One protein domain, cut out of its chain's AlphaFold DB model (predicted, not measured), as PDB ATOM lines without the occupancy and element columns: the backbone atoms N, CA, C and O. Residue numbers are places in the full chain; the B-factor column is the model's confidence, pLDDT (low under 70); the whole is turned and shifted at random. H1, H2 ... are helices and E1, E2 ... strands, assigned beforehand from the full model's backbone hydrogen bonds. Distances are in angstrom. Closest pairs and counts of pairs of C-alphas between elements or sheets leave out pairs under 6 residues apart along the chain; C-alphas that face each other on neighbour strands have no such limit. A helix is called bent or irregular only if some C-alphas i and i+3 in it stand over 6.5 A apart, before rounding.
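Overview. This is residues 11 to 65 and 77 to 106 of the 119 residues of an uncharacterized protein of Puccinia graminis f. sp. tritici (UniProt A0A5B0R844). Two small antiparallel hairpins, E1 with E2 and E3 with E4, come together near Pro 11 and Arg 97, and from this loose body a long arm, residues 44 to 65 with H2 and H3, sticks out and makes the length. Beside the hairpins the body holds the unnamed stretch of residues 27 to 39 and the short helices H1, H4 and H5, and no helix touches another. The printed part has 85 residues, with five named helices and four named strands in the order E1, E2, H1, H2, H3, H4, H5, E3, E4, and its class is mixed, helices and strands. It is only just loose, close to extended, with a radius of gyration of the C-alphas of 17.5 A, and elongated, spanning 56 by 33 by 27 A.

Along the chain. E1, residues 11 to 16, is 16.7 A long and begins at C-alpha 11 at (108.211, 235.007, 241.890). E2, residues 22 to 26, is 13.3 A long. H1 is residues 40 to 43 and H2 residues 46 to 49. H3, residues 54 to 64, is the longest helix, 15.5 A, and ends at C-alpha 64 at (150.192, 244.023, 228.400). H4 is residues 80 to 83. H5, residues 88 to 93, is 10.1 A long and irregular: C-alphas 89 and 92 are 7.1 A apart. E3 is residues 95 to 97 and E4 residues 103 to 105, which ends at C-alpha 105 at (112.362, 223.664, 242.525).

Arrangement. E1 and E2 form an antiparallel hairpin, their directions at 148 degrees, with N 13 and O 25 at 2.8 A and N 15 and O 23 at 2.9 A within hydrogen-bond range. The closest C-alphas of E1 and E3 are those of Pro 11 and Arg 97, 5.5 A apart. E3 and E4 form the second antiparallel hairpin, at 149 degrees, with N 96 and O 104 within hydrogen-bond range at 2.9 A. The closest C-alphas of H5 and E4, those of Trp 91 and Ile 105, are 6.6 A apart. H1 and H5 are close but not clearly touching, with the C-alphas of Val 40 and Tyr 93 closest at 6.2 A. H4 is apart from H5 and from E3, and H3 is apart from H2. In H3 every O i to N i+4 pair is within hydrogen-bond range; in H5 0 of 2 are, beside 2 of 3 O i to N i+3 pairs, and H1, H2 and H4 are too short for an O i to N i+4 pair.

Size, cuts and confidence. The two C-alphas farthest apart are those of Lys 65 and Gly 101, 56.4 A. Residues 44 to 65 stand free, and the body without them spans 38 by 27 by 24 A. Residues 66 to 76 are not printed, and C-alphas 65 and 77 are 26.8 A apart across this cut. Of the links that are printed whole, E2 to H1 is long, with 13 residues, and the others are tight. The mean pLDDT of the printed part is 87.2, and no printed residue is under 70.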
ATOM      1  N   PRO A  11     108.921 234.793 243.142       89.25
ATOM      2  CA  PRO A  11     108.211 235.007 241.890       89.25
ATOM      3  C   PRO A  11     109.086 234.619 240.691       89.25
ATOM      4  O   PRO A  11     110.299 234.847 240.687       89.25
ATOM      5  N   LEU A  12     108.452 234.064 239.655       90.75
ATOM      6  CA  LEU A  12     109.078 233.862 238.352       90.75
ATOM      7  C   LEU A  12     109.174 235.204 237.612       90.75
ATOM      8  O   LEU A  12     108.170 235.763 237.172       90.75
ATOM      9  N   GLY A  13     110.392 235.726 237.499       89.06
ATOM     10  CA  GLY A  13     110.723 236.904 236.708       89.06
ATOM     11  C   GLY A  13     111.130 236.562 235.275       89.06
ATOM     12  O   GLY A  13     111.287 235.396 234.906       89.06
ATOM     13  N   ALA A  14     111.350 237.599 234.470       89.75
ATOM     14  CA  ALA A  14     111.862 237.483 233.109       89.75
ATOM     15  C   ALA A  14     112.886 238.589 232.821       89.75
ATOM     16  O   ALA A  14     112.704 239.731 233.241       89.75
ATOM     17  N   ALA A  15     113.943 238.252 232.087       89.50
ATOM     18  CA  ALA A  15     114.873 239.215 231.499       89.50
ATOM     19  C   ALA A  15     115.007 238.979 229.996       89.50
ATOM     20  O   ALA A  15     114.840 237.856 229.524       89.50
ATOM     21  N   ILE A  16     115.338 240.037 229.261       91.62
ATOM     22  CA  ILE A  16     115.632 239.969 227.830       91.62
ATOM     23  C   ILE A  16     117.150 239.911 227.657       91.62
ATOM     24  O   ILE A  16     117.873 240.746 228.200       91.62
ATOM     25  N   ASN A  17     117.632 238.899 226.943       88.00
ATOM     26  CA  ASN A  17     119.041 238.753 226.592       88.00
ATOM     27  C   ASN A  17     119.416 239.700 225.434       88.00
ATOM     28  O   ASN A  17     118.550 240.257 224.760       88.00
ATOM     29  N   GLY A  18     120.717 239.859 225.164       87.25
ATOM     30  CA  GLY A  18     121.207 240.726 224.081       87.25
ATOM     31  C   GLY A  18     120.777 240.297 222.670       87.25
ATOM     32  O   GLY A  18     120.745 241.125 221.767       87.25
ATOM     33  N   ASP A  19     120.405 239.029 222.488       92.94
ATOM     34  CA  ASP A  19     119.857 238.473 221.243       92.94
ATOM     35  C   ASP A  19     118.322 238.605 221.133       92.94
ATOM     36  O   ASP A  19     117.724 238.116 220.177       92.94
ATOM     37  N   GLY A  20     117.668 239.242 222.112       93.81
ATOM     38  CA  GLY A  20     116.213 239.402 222.173       93.81
ATOM     39  C   GLY A  20     115.456 238.204 222.757       93.81
ATOM     40  O   GLY A  20     114.240 238.284 222.925       93.81
ATOM     41  N   SER A  21     116.137 237.107 223.106       93.50
ATOM     42  CA  SER A  21     115.492 235.959 223.749       93.50
ATOM     43  C   SER A  21     115.070 236.270 225.192       93.50
ATOM     44  O   SER A  21     115.726 237.030 225.909       93.50
ATOM     45  N   VAL A  22     113.963 235.665 225.639       92.19
ATOM     46  CA  VAL A  22     113.460 235.804 227.015       92.19
ATOM     47  C   VAL A  22     114.070 234.718 227.898       92.19
ATOM     48  O   VAL A  22     113.978 233.529 227.590       92.19
ATOM     49  N   ARG A  23     114.641 235.116 229.037       89.94
ATOM     50  CA  ARG A  23     115.159 234.211 230.064       89.94
ATOM     51  C   ARG A  23     114.283 234.257 231.321       89.94
ATOM     52  O   ARG A  23     114.171 235.333 231.913       89.94
ATOM     53  N   PRO A  24     113.715 233.124 231.773       89.19
ATOM     54  CA  PRO A  24     113.068 233.054 233.079       89.19
ATOM     55  C   PRO A  24     114.096 233.226 234.202       89.19
ATOM     56  O   PRO A  24     115.238 232.772 234.090       89.19
ATOM     57  N   ILE A  25     113.690 233.888 235.283       89.38
ATOM     58  CA  ILE A  25     114.537 234.191 236.439       89.38
ATOM     59  C   ILE A  25     113.813 233.802 237.725       89.38
ATOM     60  O   ILE A  25     112.668 234.193 237.938       89.38
ATOM     61  N   ASN A  26     114.504 233.091 238.611       90.38
ATOM     62  CA  ASN A  26     114.085 232.938 239.996       90.38
ATOM     63  C   ASN A  26     114.491 234.203 240.776       90.38
ATOM     64  O   ASN A  26     115.678 234.426 241.014       90.38
ATOM     65  N   ASP A  27     113.545 235.087 241.118       89.38
ATOM     66  CA  ASP A  27     113.886 236.359 241.778       89.38
ATOM     67  C   ASP A  27     114.154 236.163 243.280       89.38
ATOM     68  O   ASP A  27     113.308 236.442 244.132       89.38
ATOM     69  N   LEU A  28     115.366 235.704 243.601       88.94
ATOM     70  CA  LEU A  28     115.849 235.483 244.971       88.94
ATOM     71  C   LEU A  28     115.978 236.778 245.794       88.94
ATOM     72  O   LEU A  28     116.153 236.734 247.015       88.94
ATOM     73  N   SER A  29     115.894 237.938 245.136       88.88
ATOM     74  CA  SER A  29     115.947 239.255 245.771       88.88
ATOM     75  C   SER A  29     114.560 239.802 246.116       88.88
ATOM     76  O   SER A  29     114.472 240.870 246.720       88.88
ATOM     77  N   PHE A  30     113.476 239.110 245.755       88.50
ATOM     78  CA  PHE A  30     112.123 239.522 246.112       88.50
ATOM     79  C   PHE A  30     111.768 239.103 247.556       88.50
ATOM     80  O   PHE A  30     112.003 237.956 247.941       88.50
ATOM     81  N   PRO A  31     111.167 239.991 248.367       89.69
ATOM     82  CA  PRO A  31     110.819 241.372 248.096       89.69
ATOM     83  C   PRO A  31     112.056 242.243 248.331       89.69
ATOM     84  O   PRO A  31     112.921 241.952 249.158       89.69
ATOM     85  N   ARG A  32     112.158 243.342 247.594       88.25
ATOM     86  CA  ARG A  32     113.287 244.252 247.766       88.25
ATOM     87  C   ARG A  32     112.979 245.182 248.933       88.25
ATOM     88  O   ARG A  32     111.947 245.843 248.913       88.25
ATOM     89  N   ASN A  33     113.889 245.249 249.902       83.81
ATOM     90  CA  ASN A  33     113.846 246.191 251.027       83.81
ATOM     91  C   ASN A  33     112.589 246.087 251.916       83.81
ATOM     92  O   ASN A  33     112.138 247.097 252.452       83.81
ATOM     93  N   ASP A  34     112.024 244.888 252.080       87.12
ATOM     94  CA  ASP A  34     110.913 244.657 253.008       87.12
ATOM     95  C   ASP A  34     111.454 244.199 254.381       87.12
ATOM     96  O   ASP A  34     111.985 243.090 254.484       87.12
ATOM     97  N   PRO A  35     111.334 245.021 255.442       85.31
ATOM     98  CA  PRO A  35     111.825 244.673 256.774       85.31
ATOM     99  C   PRO A  35     110.986 243.591 257.470       85.31
ATOM    100  O   PRO A  35     111.459 242.983 258.428       85.31
ATOM    101  N   LEU A  36     109.750 243.349 257.021       89.38
ATOM    102  CA  LEU A  36     108.875 242.311 257.573       89.38
ATOM    103  C   LEU A  36     109.120 240.959 256.907       89.38
ATOM    104  O   LEU A  36     108.935 239.918 257.541       89.38
ATOM    105  N   THR A  37     109.548 240.972 255.643       87.00
ATOM    106  CA  THR A  37     109.722 239.757 254.850       87.00
ATOM    107  C   THR A  37     111.092 239.722 254.167       87.00
ATOM    108  O   THR A  37     111.235 240.232 253.054       87.00
ATOM    109  N   PRO A  38     112.104 239.062 254.762       86.06
ATOM    110  CA  PRO A  38     113.422 238.952 254.142       86.06
ATOM    111  C   PRO A  38     113.369 238.192 252.807       86.06
ATOM    112  O   PRO A  38     112.597 237.238 252.631       86.06
ATOM    113  N   SER A  39     114.207 238.615 251.860       88.75
ATOM    114  CA  SER A  39     114.461 237.898 250.606       88.75
ATOM    115  C   SER A  39     115.461 236.760 250.825       88.75
ATOM    116  O   SER A  39     116.214 236.768 251.800       88.75
ATOM    117  N   VAL A  40     115.513 235.783 249.919       87.38
ATOM    118  CA  VAL A  40     116.461 234.657 250.026       87.38
ATOM    119  C   VAL A  40     117.905 235.159 250.061       87.38
ATOM    120  O   VAL A  40     118.683 234.750 250.922       87.38
ATOM    121  N   ASN A  41     118.235 236.117 249.195       86.69
ATOM    122  CA  ASN A  41     119.575 236.700 249.131       86.69
ATOM    123  C   ASN A  41     119.983 237.448 250.413       86.69
ATOM    124  O   ASN A  41     121.174 237.622 250.644       86.69
ATOM    125  N   SER A  42     119.039 237.868 251.266       86.31
ATOM    126  CA  SER A  42     119.370 238.521 252.543       86.31
ATOM    127  C   SER A  42     119.951 237.570 253.597       86.31
ATOM    128  O   SER A  42     120.564 238.029 254.555       86.31
ATOM    129  N   PHE A  43     119.796 236.255 253.413       84.56
ATOM    130  CA  PHE A  43     120.382 235.236 254.292       84.56
ATOM    131  C   PHE A  43     121.804 234.831 253.888       84.56
ATOM    132  O   PHE A  43     122.430 234.038 254.589       84.56
ATOM    133  N   VAL A  44     122.297 235.327 252.752       84.06
ATOM    134  CA  VAL A  44     123.636 235.031 252.242       84.06
ATOM    135  C   VAL A  44     124.561 236.180 252.629       84.06
ATOM    136  O   VAL A  44     124.370 237.308 252.172       84.06
ATOM    137  N   ASP A  45     125.580 235.895 253.441       84.69
ATOM    138  CA  ASP A  45     126.665 236.849 253.649       84.69
ATOM    139  C   ASP A  45     127.564 236.855 252.409       84.69
ATOM    140  O   ASP A  45     128.088 235.828 251.980       84.69
ATOM    141  N   LYS A  46     127.732 238.027 251.798       80.56
ATOM    142  CA  LYS A  46     128.584 238.177 250.615       80.56
ATOM    143  C   LYS A  46     130.063 237.992 250.950       80.56
ATOM    144  O   LYS A  46     130.832 237.626 250.063       80.56
ATOM    145  N   LEU A  47     130.467 238.265 252.191       84.19
ATOM    146  CA  LEU A  47     131.861 238.170 252.620       84.19
ATOM    147  C   LEU A  47     132.357 236.719 252.651       84.19
ATOM    148  O   LEU A  47     133.538 236.491 252.395       84.19
ATOM    149  N   ASP A  48     131.458 235.748 252.838       82.69
ATOM    150  CA  ASP A  48     131.770 234.312 252.762       82.69
ATOM    151  C   ASP A  48     132.215 233.868 251.356       82.69
ATOM    152  O   ASP A  48     132.846 232.822 251.197       82.69
ATOM    153  N   TYR A  49     131.907 234.664 250.326       78.75
ATOM    154  CA  TYR A  49     132.163 234.350 248.918       78.75
ATOM    155  C   TYR A  49     133.010 235.421 248.228       78.75
ATOM    156  O   TYR A  49     132.892 235.626 247.018       78.75
ATOM    157  N   ALA A  50     133.856 236.127 248.981       78.25
ATOM    158  CA  ALA A  50     134.730 237.150 248.425       78.25
ATOM    159  C   ALA A  50     135.662 236.549 247.355       78.25
ATOM    160  O   ALA A  50     136.620 235.835 247.655       78.25
ATOM    161  N   THR A  51     135.389 236.839 246.083       73.88
ATOM    162  CA  THR A  51     136.259 236.449 244.971       73.88
ATOM    163  C   THR A  51     137.398 237.448 244.841       73.88
ATOM    164  O   THR A  51     137.153 238.650 244.718       73.88
ATOM    165  N   THR A  52     138.642 236.974 244.817       74.75
ATOM    166  CA  THR A  52     139.774 237.850 244.512       74.75
ATOM    167  C   THR A  52     139.886 238.065 243.002       74.75
ATOM    168  O   THR A  52     139.741 237.142 242.199       74.75
ATOM    169  N   TRP A  53     140.166 239.301 242.590       75.44
ATOM    170  CA  TRP A  53     140.432 239.646 241.186       75.44
ATOM    171  C   TRP A  53     141.878 239.338 240.764       75.44
ATOM    172  O   TRP A  53     142.320 239.750 239.687       75.44
ATOM    173  N   ASP A  54     142.626 238.597 241.584       71.69
ATOM    174  CA  ASP A  54     144.057 238.343 241.395       71.69
ATOM    175  C   ASP A  54     144.354 237.680 240.048       71.69
ATOM    176  O   ASP A  54     145.369 237.968 239.408       71.69
ATOM    177  N   ALA A  55     143.452 236.813 239.580       80.25
ATOM    178  CA  ALA A  55     143.572 236.175 238.277       80.25
ATOM    179  C   ALA A  55     143.467 237.199 237.135       80.25
ATOM    180  O   ALA A  55     144.293 237.183 236.222       80.25
ATOM    181  N   PHE A  56     142.520 238.140 237.209       87.12
ATOM    182  CA  PHE A  56     142.365 239.186 236.198       87.12
ATOM    183  C   PHE A  56     143.577 240.124 236.162       87.12
ATOM    184  O   PHE A  56     144.113 240.422 235.090       87.12
ATOM    185  N   GLU A  57     144.061 240.570 237.324       88.69
ATOM    186  CA  GLU A  57     145.213 241.471 237.375       88.69
ATOM    187  C   GLU A  57     146.475 240.797 236.813       88.69
ATOM    188  O   GLU A  57     147.198 241.389 236.005       88.69
ATOM    189  N   ARG A  58     146.724 239.534 237.180       90.25
ATOM    190  CA  ARG A  58     147.865 238.760 236.668       90.25
ATOM    191  C   ARG A  58     147.778 238.545 235.161       90.25
ATOM    192  O   ARG A  58     148.749 238.828 234.457       90.25
ATOM    193  N   VAL A  59     146.626 238.102 234.661       90.56
ATOM    194  CA  VAL A  59     146.407 237.829 233.232       90.56
ATOM    195  C   VAL A  59     146.496 239.117 232.405       90.56
ATOM    196  O   VAL A  59     147.184 239.155 231.385       90.56
ATOM    197  N   SER A  60     145.908 240.222 232.873       93.56
ATOM    198  CA  SER A  60     145.994 241.518 232.181       93.56
ATOM    199  C   SER A  60     147.417 242.089 232.162       93.56
ATOM    200  O   SER A  60     147.837 242.686 231.169       93.56
ATOM    201  N   LYS A  61     148.197 241.925 233.241       95.12
ATOM    202  CA  LYS A  61     149.626 242.287 233.257       95.12
ATOM    203  C   LYS A  61     150.437 241.412 232.305       95.12
ATOM    204  O   LYS A  61     151.319 241.940 231.635       95.12
ATOM    205  N   PHE A  62     150.149 240.112 232.239       93.56
ATOM    206  CA  PHE A  62     150.786 239.203 231.288       93.56
ATOM    207  C   PHE A  62     150.555 239.670 229.848       93.56
ATOM    208  O   PHE A  62     151.535 239.884 229.141       93.56
ATOM    209  N   PHE A  63     149.304 239.922 229.443       93.81
ATOM    210  CA  PHE A  63     148.989 240.360 228.079       93.81
ATOM    211  C   PHE A  63     149.613 241.713 227.719       93.81
ATOM    212  O   PHE A  63     150.184 241.851 226.643       93.81
ATOM    213  N   ARG A  64     149.591 242.694 228.633       95.56
ATOM    214  CA  ARG A  64     150.192 244.023 228.400       95.56
ATOM    215  C   ARG A  64     151.706 244.001 228.176       95.56
ATOM    216  O   ARG A  64     152.238 244.944 227.606       95.56
ATOM    217  N   LYS A  65     152.405 242.971 228.661       96.50
ATOM    218  CA  LYS A  65     153.865 242.841 228.526       96.50
ATOM    219  C   LYS A  65     154.302 242.197 227.211       96.50
ATOM    220  O   LYS A  65     155.498 242.159 226.943       96.50
ATOM    221  N   TRP A  77     133.375 227.637 229.702       84.12
ATOM    222  CA  TRP A  77     132.577 226.594 230.325       84.12
ATOM    223  C   TRP A  77     131.104 226.983 230.222       84.12
ATOM    224  O   TRP A  77     130.556 227.668 231.092       84.12
ATOM    225  N   GLU A  78     130.440 226.482 229.180       84.25
ATOM    226  CA  GLU A  78     129.028 226.771 228.950       84.25
ATOM    227  C   GLU A  78     128.172 226.338 230.157       84.25
ATOM    228  O   GLU A  78     128.183 225.177 230.586       84.25
ATOM    229  N   LYS A  79     127.399 227.285 230.708       80.31
ATOM    230  CA  LYS A  79     126.457 227.064 231.823       80.31
ATOM    231  C   LYS A  79     127.117 226.418 233.053       80.31
ATOM    232  O   LYS A  79     126.517 225.542 233.675       80.31
ATOM    233  N   ALA A  80     128.320 226.864 233.427       82.00
ATOM    234  CA  ALA A  80     129.081 226.322 234.558       82.00
ATOM    235  C   ALA A  80     128.262 226.165 235.856       82.00
ATOM    236  O   ALA A  80     128.324 225.117 236.496       82.00
ATOM    237  N   SER A  81     127.423 227.148 236.203       79.88
ATOM    238  CA  SER A  81     126.546 227.082 237.383       79.88
ATOM    239  C   SER A  81     125.541 225.925 237.316       79.88
ATOM    240  O   SER A  81     125.376 225.185 238.282       79.88
ATOM    241  N   ARG A  82     124.952 225.661 236.143       81.94
ATOM    242  CA  ARG A  82     123.981 224.567 235.966       81.94
ATOM    243  C   ARG A  82     124.593 223.172 236.052       81.94
ATOM    244  O   ARG A  82     123.854 222.198 236.081       81.94
ATOM    245  N   GLN A  83     125.913 223.046 236.067       84.50
ATOM    246  CA  GLN A  83     126.564 221.745 236.230       84.50
ATOM    247  C   GLN A  83     126.809 221.396 237.701       84.50
ATOM    248  O   GLN A  83     127.169 220.262 238.011       84.50
ATOM    249  N   ILE A  84     126.577 222.343 238.613       85.25
ATOM    250  CA  ILE A  84     126.772 222.156 240.047       85.25
ATOM    251  C   ILE A  84     125.400 221.906 240.692       85.25
ATOM    252  O   ILE A  84     124.544 222.794 240.668       85.25
ATOM    253  N   PRO A  85     125.147 220.713 241.258       88.56
ATOM    254  CA  PRO A  85     123.894 220.438 241.947       88.56
ATOM    255  C   PRO A  85     123.809 221.221 243.260       88.56
ATOM    256  O   PRO A  85     124.792 221.344 243.992       88.56
ATOM    257  N   THR A  86     122.615 221.705 243.596       88.31
ATOM    258  CA  THR A  86     122.369 222.362 244.885       88.31
ATOM    259  C   THR A  86     122.147 221.328 245.976       88.31
ATOM    260  O   THR A  86     121.561 220.260 245.761       88.31
ATOM    261  N   ALA A  87     122.604 221.638 247.188       88.25
ATOM    262  CA  ALA A  87     122.379 220.752 248.316       88.25
ATOM    263  C   ALA A  87     120.875 220.663 248.616       88.25
ATOM    264  O   ALA A  87     120.178 221.675 248.671       88.25
ATOM    265  N   LYS A  88     120.368 219.456 248.904       89.12
ATOM    266  CA  LYS A  88     118.948 219.237 249.259       89.12
ATOM    267  C   LYS A  88     118.471 220.107 250.424       89.12
ATOM    268  O   LYS A  88     117.298 220.456 250.499       89.12
ATOM    269  N   SER A  89     119.376 220.455 251.339       85.88
ATOM    270  CA  SER A  89     119.109 221.369 252.454       85.88
ATOM    271  C   SER A  89     118.769 222.794 252.005       85.88
ATOM    272  O   SER A  89     118.106 223.504 252.754       85.88
ATOM    273  N   GLN A  90     119.181 223.199 250.802       85.19
ATOM    274  CA  GLN A  90     118.978 224.537 250.243       85.19
ATOM    275  C   GLN A  90     117.732 224.641 249.352       85.19
ATOM    276  O   GLN A  90     117.284 225.744 249.059       85.19
ATOM    277  N   TRP A  91     117.123 223.521 248.949       88.12
ATOM    278  CA  TRP A  91     115.996 223.515 248.004       88.12
ATOM    279  C   TRP A  91     114.784 224.330 248.473       88.12
ATOM    280  O   TRP A  91     114.071 224.898 247.652       88.12
ATOM    281  N   ALA A  92     114.569 224.445 249.787       87.00
ATOM    282  CA  ALA A  92     113.496 225.266 250.353       87.00
ATOM    283  C   ALA A  92     113.638 226.770 250.044       87.00
ATOM    284  O   ALA A  92     112.642 227.486 250.067       87.00
ATOM    285  N   TYR A  93     114.851 227.230 249.732       85.06
ATOM    286  CA  TYR A  93     115.153 228.611 249.348       85.06
ATOM    287  C   TYR A  93     115.102 228.824 247.825       85.06
ATOM    288  O   TYR A  93     115.110 229.958 247.357       85.06
ATOM    289  N   LEU A  94     115.027 227.735 247.052       88.88
ATOM    290  CA  LEU A  94     115.080 227.731 245.587       88.88
ATOM    291  C   LEU A  94     113.733 227.573 244.902       88.88
ATOM    292  O   LEU A  94     113.671 227.489 243.676       88.88
ATOM    293  N   MET A  95     112.658 227.501 245.675       90.19
ATOM    294  CA  MET A  95     111.340 227.275 245.115       90.19
ATOM    295  C   MET A  95     110.844 228.524 244.390       90.19
ATOM    296  O   MET A  95     110.882 229.629 244.932       90.19
ATOM    297  N   VAL A  96     110.321 228.343 243.184       90.44
ATOM    298  CA  VAL A  96     109.736 229.412 242.375       90.44
ATOM    299  C   VAL A  96     108.274 229.096 242.099       90.44
ATOM    300  O   VAL A  96     107.912 227.945 241.850       90.44
ATOM    301  N   ARG A  97     107.422 230.118 242.173       89.94
ATOM    302  CA  ARG A  97     106.019 230.010 241.780       89.94
ATOM    303  C   ARG A  97     105.878 230.412 240.318       89.94
ATOM    304  O   ARG A  97     106.247 231.529 239.959       89.94
ATOM    305  N   ASP A  98     105.354 229.510 239.495       87.12
ATOM    306  CA  ASP A  98     105.082 229.793 238.088       87.12
ATOM    307  C   ASP A  98     103.818 230.660 237.905       87.12
ATOM    308  O   ASP A  98     103.079 230.945 238.854       87.12
ATOM    309  N   PHE A  99     103.558 231.083 236.666       85.44
ATOM    310  CA  PHE A  99     102.412 231.936 236.330       85.44
ATOM    311  C   PHE A  99     101.044 231.260 236.526       85.44
ATOM    312  O   PHE A  99     100.042 231.955 236.675       85.44
ATOM    313  N   ASN A 100     100.998 229.927 236.574       89.94
ATOM    314  CA  ASN A 100      99.789 229.139 236.820       89.94
ATOM    315  C   ASN A 100      99.611 228.796 238.309       89.94
ATOM    316  O   ASN A 100      98.656 228.123 238.693       89.94
ATOM    317  N   GLY A 101     100.525 229.257 239.167       86.62
ATOM    318  CA  GLY A 101     100.524 228.984 240.594       86.62
ATOM    319  C   GLY A 101     101.143 227.644 240.994       86.62
ATOM    320  O   GLY A 101     101.084 227.309 242.177       86.62
ATOM    321  N   GLY A 102     101.754 226.917 240.058       89.88
ATOM    322  CA  GLY A 102     102.588 225.753 240.336       89.88
ATOM    323  C   GLY A 102     103.871 226.135 241.073       89.88
ATOM    324  O   GLY A 102     104.309 227.287 241.042       89.88
ATOM    325  N   ILE A 103     104.466 225.163 241.766       91.00
ATOM    326  CA  ILE A 103     105.731 225.328 242.487       91.00
ATOM    327  C   ILE A 103     106.788 224.481 241.790       91.00
ATOM    328  O   ILE A 103     106.637 223.265 241.671       91.00
ATOM    329  N   LEU A 104     107.866 225.126 241.362       91.06
ATOM    330  CA  LEU A 104     109.039 224.488 240.777       91.06
ATOM    331  C   LEU A 104     110.210 224.606 241.758       91.06
ATOM    332  O   LEU A 104     110.265 225.542 242.556       91.06
ATOM    333  N   ILE A 105     111.147 223.664 241.702       90.00
ATOM    334  CA  ILE A 105     112.362 223.664 242.525       90.00
ATOM    335  C   ILE A 105     113.556 223.664 241.581       90.00
ATOM    336  O   ILE A 105     113.637 222.799 240.710       90.00
ATOM    337  N   ASP A 106     114.490 224.593 241.779       88.31
ATOM    338  CA  ASP A 106     115.785 224.512 241.111       88.31
ATOM    339  C   ASP A 106     116.708 223.544 241.869       88.31
ATOM    340  O   ASP A 106     116.971 223.706 243.062       88.31
TER     341      ASP A 106